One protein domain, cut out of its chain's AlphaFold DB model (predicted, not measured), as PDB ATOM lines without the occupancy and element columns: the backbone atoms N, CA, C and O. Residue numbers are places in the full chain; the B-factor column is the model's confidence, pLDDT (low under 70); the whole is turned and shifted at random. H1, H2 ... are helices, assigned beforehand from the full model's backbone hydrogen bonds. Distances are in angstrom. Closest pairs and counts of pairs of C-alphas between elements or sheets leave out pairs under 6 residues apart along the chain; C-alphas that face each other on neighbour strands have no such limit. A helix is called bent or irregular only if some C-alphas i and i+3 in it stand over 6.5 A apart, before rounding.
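What this domain is: This is residues 171 to 208 and 215 to 239 of the 977 residues of the protein "NB-ARC domain-containing protein" of Cannabis sativa (UniProt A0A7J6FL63). Two pairs of side-by-side helices, H1 with H3 and H2 with H5, make up most of this small domain, and the short H4 lies between H3 and H5, meeting H5 in a corner. Residues 171 to 180, with no named helix, lead into H1. The printed part has 63 residues with five named helices, H1 to H5 in order along the chain, and no named strand; the class is all helix. It is compact, with a radius of gyration of the C-alphas of 11.3 A, and rounded, spanning 30 by 22 by 21 A.

How they stand to each other: H1, residues 181 to 193, is the longest helix. It touches H3, residues 215 to 223, at a shallow tilt of 19 degrees, the same way; their closest C-alphas, those of Leu 183 and Phe 215, are 5.3 A apart. H1 is close to but not clearly touching H2, residues 198 to 208, at a steep tilt of 39 degrees, opposite ways, and the closest C-alphas, those of Ile 191 and Ile 201, are 6.0 A apart. H2 touches H5, residues 233 to 239, at a shallow tilt of 17 degrees, opposite ways, with the C-alphas of Thr 203 and Leu 235 closest at 6.3 A. H5 and H4, residues 225 to 231, touch only at the corner by their link, with the C-alphas of Leu 229 and Leu 235 closest at 5.7 A; the tilt of 69.7 degrees is steep, only just short of about perpendicular. H3 and H4 are close but not clearly touching and about perpendicular at 79 degrees, with the C-alphas of Val 221 and Glu 228 closest at 7.1 A. H1 is apart from H4 and from H5. In H1, H2, H3 and H4 every O i to N i+4 pair is within hydrogen-bond range; in H5 1 of 3 is, beside 3 of 4 O i to N i+3 pairs.

Where its parts are: H1 begins at C-alpha 181, (-17.896, 41.772, -12.061), and is 18.6 A long from first to last C-alpha. H2 is 15.3 A long, H3 12.0 A, H4 9.9 A and H5 9.2 A. H5 is irregular, with C-alphas 234 and 237 standing 7.3 A apart; it ends at C-alpha 239, (10.413, 32.721, -13.754).

The domain as a whole: The two C-alphas farthest apart, those of Asp 177 and Ser 230, are 31.4 A apart. Residues 209 to 214 are not printed, and C-alphas 208 and 215 across this cut are 11.5 A apart. The links H1 to H2, H3 to H4 and H4 to H5 are tight. The mean pLDDT of the printed part is 82.8, and residues 173 to 176 are under 70.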
ATOM      1  N   ALA A 171      -3.559  42.153 -21.884       85.94
ATOM      2  CA  ALA A 171      -4.605  41.139 -22.009       85.94
ATOM      3  C   ALA A 171      -5.422  41.224 -23.317       85.94
ATOM      4  O   ALA A 171      -6.382  40.476 -23.484       85.94
ATOM      5  N   LEU A 172      -5.053  42.114 -24.249       74.75
ATOM      6  CA  LEU A 172      -5.755  42.314 -25.523       74.75
ATOM      7  C   LEU A 172      -5.951  40.993 -26.300       74.75
ATOM      8  O   LEU A 172      -4.998  40.216 -26.410       74.75
ATOM      9  N   PRO A 173      -7.156  40.756 -26.864       61.12
ATOM     10  CA  PRO A 173      -8.147  41.765 -27.273       61.12
ATOM     11  C   PRO A 173      -9.255  42.081 -26.251       61.12
ATOM     12  O   PRO A 173     -10.234  42.723 -26.613       61.12
ATOM     13  N   HIS A 174      -9.147  41.633 -25.001       63.03
ATOM     14  CA  HIS A 174     -10.230  41.798 -24.031       63.03
ATOM     15  C   HIS A 174     -10.357  43.243 -23.517       63.03
ATOM     16  O   HIS A 174      -9.368  43.830 -23.074       63.03
ATOM     17  N   ASP A 175     -11.578  43.785 -23.558       67.44
ATOM     18  CA  ASP A 175     -11.936  45.084 -22.980       67.44
ATOM     19  C   ASP A 175     -12.547  44.873 -21.578       67.44
ATOM     20  O   ASP A 175     -13.465  44.050 -21.444       67.44
ATOM     21  N   PRO A 176     -12.068  45.566 -20.522       69.69
ATOM     22  CA  PRO A 176     -12.684  45.505 -19.196       69.69
ATOM     23  C   PRO A 176     -14.190  45.810 -19.206       69.69
ATOM     24  O   PRO A 176     -14.911  45.236 -18.389       69.69
ATOM     25  N   ASP A 177     -14.679  46.627 -20.142       74.44
ATOM     26  CA  ASP A 177     -16.097  47.008 -20.226       74.44
ATOM     27  C   ASP A 177     -17.017  45.843 -20.645       74.44
ATOM     28  O   ASP A 177     -18.226  45.885 -20.426       74.44
ATOM     29  N   GLN A 178     -16.455  44.766 -21.205       70.12
ATOM     30  CA  GLN A 178     -17.192  43.563 -21.622       70.12
ATOM     31  C   GLN A 178     -17.163  42.439 -20.571       70.12
ATOM     32  O   GLN A 178     -17.688  41.349 -20.804       70.12
ATOM     33  N   CYS A 179     -16.527  42.669 -19.420       78.94
ATOM     34  CA  CYS A 179     -16.264  41.637 -18.420       78.94
ATOM     35  C   CYS A 179     -17.324  41.603 -17.310       78.94
ATOM     36  O   CYS A 179     -17.830  42.631 -16.863       78.94
ATOM     37  N   SER A 180     -17.604  40.408 -16.781       83.06
ATOM     38  CA  SER A 180     -18.426  40.278 -15.574       83.06
ATOM     39  C   SER A 180     -17.693  40.816 -14.338       83.06
ATOM     40  O   SER A 180     -16.464  40.771 -14.246       83.06
ATOM     41  N   THR A 181     -18.448  41.265 -13.333       85.00
ATOM     42  CA  THR A 181     -17.896  41.772 -12.061       85.00
ATOM     43  C   THR A 181     -16.990  40.757 -11.357       85.00
ATOM     44  O   THR A 181     -15.969  41.132 -10.783       85.00
ATOM     45  N   GLN A 182     -17.319  39.465 -11.448       86.12
ATOM     46  CA  GLN A 182     -16.509  38.372 -10.904       86.12
ATOM     47  C   GLN A 182     -15.144  38.276 -11.596       86.12
ATOM     48  O   GLN A 182     -14.124  38.171 -10.921       86.12
ATOM     49  N   LEU A 183     -15.107  38.378 -12.929       86.81
ATOM     50  CA  LEU A 183     -13.864  38.318 -13.701       86.81
ATOM     51  C   LEU A 183     -12.988  39.548 -13.446       86.81
ATOM     52  O   LEU A 183     -11.777  39.417 -13.269       86.81
ATOM     53  N   LEU A 184     -13.600  40.732 -13.325       88.88
ATOM     54  CA  LEU A 184     -12.900  41.952 -12.915       88.88
ATOM     55  C   LEU A 184     -12.272  41.803 -11.521       88.88
ATOM     56  O   LEU A 184     -11.138  42.236 -11.313       88.88
ATOM     57  N   GLN A 185     -12.958  41.150 -10.578       89.56
ATOM     58  CA  GLN A 185     -12.403  40.877  -9.252       89.56
ATOM     59  C   GLN A 185     -11.235  39.881  -9.311       89.56
ATOM     60  O   GLN A 185     -10.208  40.112  -8.673       89.56
ATOM     61  N   THR A 186     -11.339  38.815 -10.112       88.38
ATOM     62  CA  THR A 186     -10.229  37.875 -10.344       88.38
ATOM     63  C   THR A 186      -9.026  38.581 -10.979       88.38
ATOM     64  O   THR A 186      -7.893  38.379 -10.539       88.38
ATOM     65  N   ALA A 187      -9.252  39.482 -11.941       89.31
ATOM     66  CA  ALA A 187      -8.208  40.317 -12.536       89.31
ATOM     67  C   ALA A 187      -7.527  41.211 -11.486       89.31
ATOM     68  O   ALA A 187      -6.298  41.262 -11.421       89.31
ATOM     69  N   ARG A 188      -8.308  41.871 -10.614       91.31
ATOM     70  CA  ARG A 188      -7.767  42.673  -9.501       91.31
ATOM     71  C   ARG A 188      -6.918  41.825  -8.566       91.31
ATOM     72  O   ARG A 188      -5.835  42.258  -8.185       91.31
ATOM     73  N   ASN A 189      -7.358  40.609  -8.248       88.81
ATOM     74  CA  ASN A 189      -6.600  39.688  -7.405       88.81
ATOM     75  C   ASN A 189      -5.267  39.277  -8.066       88.81
ATOM     76  O   ASN A 189      -4.230  39.322  -7.408       88.81
ATOM     77  N   LEU A 190      -5.251  38.969  -9.371       88.88
ATOM     78  CA  LEU A 190      -4.019  38.685 -10.132       88.88
ATOM     79  C   LEU A 190      -3.061  39.889 -10.169       88.88
ATOM     80  O   LEU A 190      -1.849  39.740 -10.005       88.88
ATOM     81  N   ILE A 191      -3.591  41.099 -10.357       90.31
ATOM     82  CA  ILE A 191      -2.793  42.334 -10.331       90.31
ATOM     83  C   ILE A 191      -2.238  42.579  -8.926       90.31
ATOM     84  O   ILE A 191      -1.065  42.940  -8.788       90.31
ATOM     85  N   LYS A 192      -3.040  42.330  -7.885       89.38
ATOM     86  CA  LYS A 192      -2.621  42.448  -6.486       89.38
ATOM     87  C   LYS A 192      -1.431  41.528  -6.189       89.38
ATOM     88  O   LYS A 192      -0.442  42.017  -5.653       89.38
ATOM     89  N   LYS A 193      -1.452  40.272  -6.663       85.19
ATOM     90  CA  LYS A 193      -0.318  39.322  -6.561       85.19
ATOM     91  C   LYS A 193       0.980  39.853  -7.173       85.19
ATOM     92  O   LYS A 193       2.076  39.465  -6.775       85.19
ATOM     93  N   CYS A 194       0.889  40.738  -8.166       86.44
ATOM     94  CA  CYS A 194       2.069  41.347  -8.774       86.44
ATOM     95  C   CYS A 194       2.675  42.474  -7.935       86.44
ATOM     96  O   CYS A 194       3.756  42.939  -8.291       86.44
ATOM     97  N   GLY A 195       1.994  42.956  -6.889       82.25
ATOM     98  CA  GLY A 195       2.495  43.999  -5.989       82.25
ATOM     99  C   GLY A 195       2.934  45.281  -6.704       82.25
ATOM    100  O   GLY A 195       3.864  45.949  -6.262       82.25
ATOM    101  N   GLY A 196       2.322  45.601  -7.852       85.94
ATOM    102  CA  GLY A 196       2.687  46.758  -8.674       85.94
ATOM    103  C   GLY A 196       3.958  46.587  -9.525       85.94
ATOM    104  O   GLY A 196       4.410  47.568 -10.117       85.94
ATOM    105  N   LEU A 197       4.549  45.387  -9.616       87.44
ATOM    106  CA  LEU A 197       5.705  45.111 -10.478       87.44
ATOM    107  C   LEU A 197       5.296  45.106 -11.963       87.44
ATOM    108  O   LEU A 197       4.572  44.199 -12.385       87.44
ATOM    109  N   PRO A 198       5.799  46.045 -12.793       89.12
ATOM    110  CA  PRO A 198       5.394  46.161 -14.194       89.12
ATOM    111  C   PRO A 198       5.580  44.875 -14.998       89.12
ATOM    112  O   PRO A 198       4.733  44.539 -15.821       89.12
ATOM    113  N   LEU A 199       6.680  44.151 -14.768       86.44
ATOM    114  CA  LEU A 199       6.929  42.908 -15.485       86.44
ATOM    115  C   LEU A 199       5.937  41.809 -15.093       86.44
ATOM    116  O   LEU A 199       5.429  41.133 -15.978       86.44
ATOM    117  N   GLY A 200       5.645  41.643 -13.800       85.56
ATOM    118  CA  GLY A 200       4.655  40.663 -13.341       85.56
ATOM    119  C   GLY A 200       3.288  40.930 -13.966       85.56
ATOM    120  O   GLY A 200       2.708  40.044 -14.587       85.56
ATOM    121  N   ILE A 201       2.851  42.191 -13.914       89.44
ATOM    122  CA  ILE A 201       1.577  42.645 -14.480       89.44
ATOM    123  C   ILE A 201       1.516  42.379 -15.985       89.44
ATOM    124  O   ILE A 201       0.545  41.810 -16.479       89.44
ATOM    125  N   ALA A 202       2.557  42.774 -16.723       88.31
ATOM    126  CA  ALA A 202       2.579  42.628 -18.172       88.31
ATOM    127  C   ALA A 202       2.593  41.158 -18.615       88.31
ATOM    128  O   ALA A 202       1.951  40.816 -19.606       88.31
ATOM    129  N   THR A 203       3.315  40.298 -17.892       85.88
ATOM    130  CA  THR A 203       3.415  38.869 -18.205       85.88
ATOM    131  C   THR A 203       2.126  38.126 -17.848       85.88
ATOM    132  O   THR A 203       1.672  37.315 -18.649       85.88
ATOM    133  N   LEU A 204       1.485  38.436 -16.710       87.69
ATOM    134  CA  LEU A 204       0.170  37.871 -16.386       87.69
ATOM    135  C   LEU A 204      -0.907  38.354 -17.355       87.69
ATOM    136  O   LEU A 204      -1.664  37.528 -17.849       87.69
ATOM    137  N   GLY A 205      -0.935  39.643 -17.710       88.31
ATOM    138  CA  GLY A 205      -1.850  40.146 -18.739       88.31
ATOM    139  C   GLY A 205      -1.686  39.390 -20.064       88.31
ATOM    140  O   GLY A 205      -2.664  38.917 -20.632       88.31
ATOM    141  N   ALA A 206      -0.442  39.170 -20.501       86.19
ATOM    142  CA  ALA A 206      -0.143  38.395 -21.708       86.19
ATOM    143  C   ALA A 206      -0.452  36.887 -21.593       86.19
ATOM    144  O   ALA A 206      -0.614  36.215 -22.609       86.19
ATOM    145  N   LEU A 207      -0.505  36.323 -20.383       87.06
ATOM    146  CA  LEU A 207      -1.009  34.965 -20.163       87.06
ATOM    147  C   LEU A 207      -2.535  34.946 -20.289       87.06
ATOM    148  O   LEU A 207      -3.083  34.074 -20.965       87.06
ATOM    149  N   MET A 208      -3.215  35.926 -19.690       86.62
ATOM    150  CA  MET A 208      -4.675  36.012 -19.717       86.62
ATOM    151  C   MET A 208      -5.226  36.241 -21.124       86.62
ATOM    152  O   MET A 208      -6.291  35.716 -21.424       86.62
ATOM    153  N   PHE A 215     -15.120  33.269 -16.174       84.62
ATOM    154  CA  PHE A 215     -14.700  33.236 -14.769       84.62
ATOM    155  C   PHE A 215     -13.902  31.967 -14.394       84.62
ATOM    156  O   PHE A 215     -12.842  32.122 -13.786       84.62
ATOM    157  N   PRO A 216     -14.317  30.736 -14.767       87.19
ATOM    158  CA  PRO A 216     -13.595  29.520 -14.382       87.19
ATOM    159  C   PRO A 216     -12.158  29.455 -14.913       87.19
ATOM    160  O   PRO A 216     -11.275  28.974 -14.205       87.19
ATOM    161  N   ASP A 217     -11.905  29.959 -16.123       85.94
ATOM    162  CA  ASP A 217     -10.571  29.952 -16.728       85.94
ATOM    163  C   ASP A 217      -9.617  30.908 -16.003       85.94
ATOM    164  O   ASP A 217      -8.468  30.563 -15.717       85.94
ATOM    165  N   TRP A 218     -10.098  32.109 -15.668       89.50
ATOM    166  CA  TRP A 218      -9.309  33.115 -14.956       89.50
ATOM    167  C   TRP A 218      -9.082  32.733 -13.495       89.50
ATOM    168  O   TRP A 218      -7.964  32.842 -12.987       89.50
ATOM    169  N   GLU A 219     -10.127  32.243 -12.831       87.00
ATOM    170  CA  GLU A 219     -10.059  31.750 -11.457       87.00
ATOM    171  C   GLU A 219      -9.142  30.523 -11.359       87.00
ATOM    172  O   GLU A 219      -8.378  30.394 -10.402       87.00
ATOM    173  N   GLY A 220      -9.153  29.656 -12.377       84.62
ATOM    174  CA  GLY A 220      -8.236  28.528 -12.496       84.62
ATOM    175  C   GLY A 220      -6.774  28.969 -12.471       84.62
ATOM    176  O   GLY A 220      -6.013  28.448 -11.660       84.62
ATOM    177  N   VAL A 221      -6.403  29.968 -13.285       85.56
ATOM    178  CA  VAL A 221      -5.038  30.538 -13.305       85.56
ATOM    179  C   VAL A 221      -4.673  31.179 -11.967       85.56
ATOM    180  O   VAL A 221      -3.560  30.991 -11.486       85.56
ATOM    181  N   LEU A 222      -5.594  31.923 -11.346       85.25
ATOM    182  CA  LEU A 222      -5.350  32.543 -10.042       85.25
ATOM    183  C   LEU A 222      -5.067  31.491  -8.958       85.25
ATOM    184  O   LEU A 222      -4.140  31.666  -8.169       85.25
ATOM    185  N   ARG A 223      -5.831  30.391  -8.932       82.56
ATOM    186  CA  ARG A 223      -5.665  29.303  -7.952       82.56
ATOM    187  C   ARG A 223      -4.425  28.449  -8.197       82.56
ATOM    188  O   ARG A 223      -3.864  27.920  -7.243       82.56
ATOM    189  N   SER A 224      -4.004  28.303  -9.451       82.69
ATOM    190  CA  SER A 224      -2.855  27.481  -9.847       82.69
ATOM    191  C   SER A 224      -1.619  28.303 -10.227       82.69
ATOM    192  O   SER A 224      -0.718  27.786 -10.888       82.69
ATOM    193  N   LEU A 225      -1.530  29.564  -9.787       83.06
ATOM    194  CA  LEU A 225      -0.469  30.490 -10.198       83.06
ATOM    195  C   LEU A 225       0.947  29.932  -9.960       83.06
ATOM    196  O   LEU A 225       1.807  30.073 -10.828       83.06
ATOM    197  N   ASN A 226       1.173  29.239  -8.840       77.25
ATOM    198  CA  ASN A 226       2.419  28.514  -8.542       77.25
ATOM    199  C   ASN A 226       2.804  27.515  -9.638       77.25
ATOM    200  O   ASN A 226       3.945  27.476 -10.096       77.25
ATOM    201  N   TRP A 227       1.830  26.720 -10.078       78.75
ATOM    202  CA  TRP A 227       2.020  25.713 -11.112       78.75
ATOM    203  C   TRP A 227       2.246  26.361 -12.482       78.75
ATOM    204  O   TRP A 227       3.148  25.943 -13.214       78.75
ATOM    205  N   GLU A 228       1.481  27.407 -12.810       80.88
ATOM    206  CA  GLU A 228       1.638  28.173 -14.050       80.88
ATOM    207  C   GLU A 228       3.035  28.819 -14.114       80.88
ATOM    208  O   GLU A 228       3.699  28.741 -15.147       80.88
ATOM    209  N   LEU A 229       3.541  29.393 -13.012       79.25
ATOM    210  CA  LEU A 229       4.887  29.986 -12.944       79.25
ATOM    211  C   LEU A 229       5.993  28.988 -13.295       79.25
ATOM    212  O   LEU A 229       7.020  29.388 -13.851       79.25
ATOM    213  N   SER A 230       5.789  27.706 -12.992       75.94
ATOM    214  CA  SER A 230       6.793  26.675 -13.236       75.94
ATOM    215  C   SER A 230       6.660  25.962 -14.569       75.94
ATOM    216  O   SER A 230       7.693  25.623 -15.153       75.94
ATOM    217  N   ASN A 231       5.440  25.798 -15.080       79.06
ATOM    218  CA  ASN A 231       5.171  24.971 -16.258       79.06
ATOM    219  C   ASN A 231       4.801  25.776 -17.511       79.06
ATOM    220  O   ASN A 231       4.850  25.242 -18.620       79.06
ATOM    221  N   ASN A 232       4.460  27.060 -17.377       78.25
ATOM    222  CA  ASN A 232       4.000  27.863 -18.502       78.25
ATOM    223  C   ASN A 232       5.132  28.662 -19.157       78.25
ATOM    224  O   ASN A 232       5.703  29.584 -18.571       78.25
ATOM    225  N   GLN A 233       5.392  28.381 -20.436       82.25
ATOM    226  CA  GLN A 233       6.446  29.049 -21.205       82.25
ATOM    227  C   GLN A 233       6.265  30.572 -21.298       82.25
ATOM    228  O   GLN A 233       7.250  31.307 -21.385       82.25
ATOM    229  N   ARG A 234       5.022  31.076 -21.254       77.75
ATOM    230  CA  ARG A 234       4.737  32.522 -21.288       77.75
ATOM    231  C   ARG A 234       5.213  33.235 -20.023       77.75
ATOM    232  O   ARG A 234       5.519  34.422 -20.090       77.75
ATOM    233  N   LEU A 235       5.336  32.514 -18.906       80.38
ATOM    234  CA  LEU A 235       5.843  33.039 -17.640       80.38
ATOM    235  C   LEU A 235       7.365  32.884 -17.487       80.38
ATOM    236  O   LEU A 235       7.916  33.349 -16.494       80.38
ATOM    237  N   ASN A 236       8.081  32.331 -18.478       79.00
ATOM    238  CA  ASN A 236       9.533  32.109 -18.405       79.00
ATOM    239  C   ASN A 236      10.344  33.383 -18.128       79.00
ATOM    240  O   ASN A 236      11.349  33.337 -17.419       79.00
ATOM    241  N   SER A 237       9.933  34.537 -18.662       75.19
ATOM    242  CA  SER A 237      10.613  35.814 -18.399       75.19
ATOM    243  C   SER A 237      10.515  36.211 -16.920       75.19
ATOM    244  O   SER A 237      11.489  36.671 -16.330       75.19
ATOM    245  N   LEU A 238       9.361  35.970 -16.298       78.19
ATOM    246  CA  LEU A 238       9.144  36.199 -14.875       78.19
ATOM    247  C   LEU A 238       9.870  35.141 -14.030       78.19
ATOM    248  O   LEU A 238      10.609  35.497 -13.112       78.19
ATOM    249  N   LYS A 239       9.741  33.858 -14.400       78.50
ATOM    250  CA  LYS A 239      10.413  32.721 -13.754       78.50
ATOM    251  C   LYS A 239      11.930  32.898 -13.747       78.50
ATOM    252  O   LYS A 239      12.552  32.753 -12.705       78.50
TER     253      LYS A 239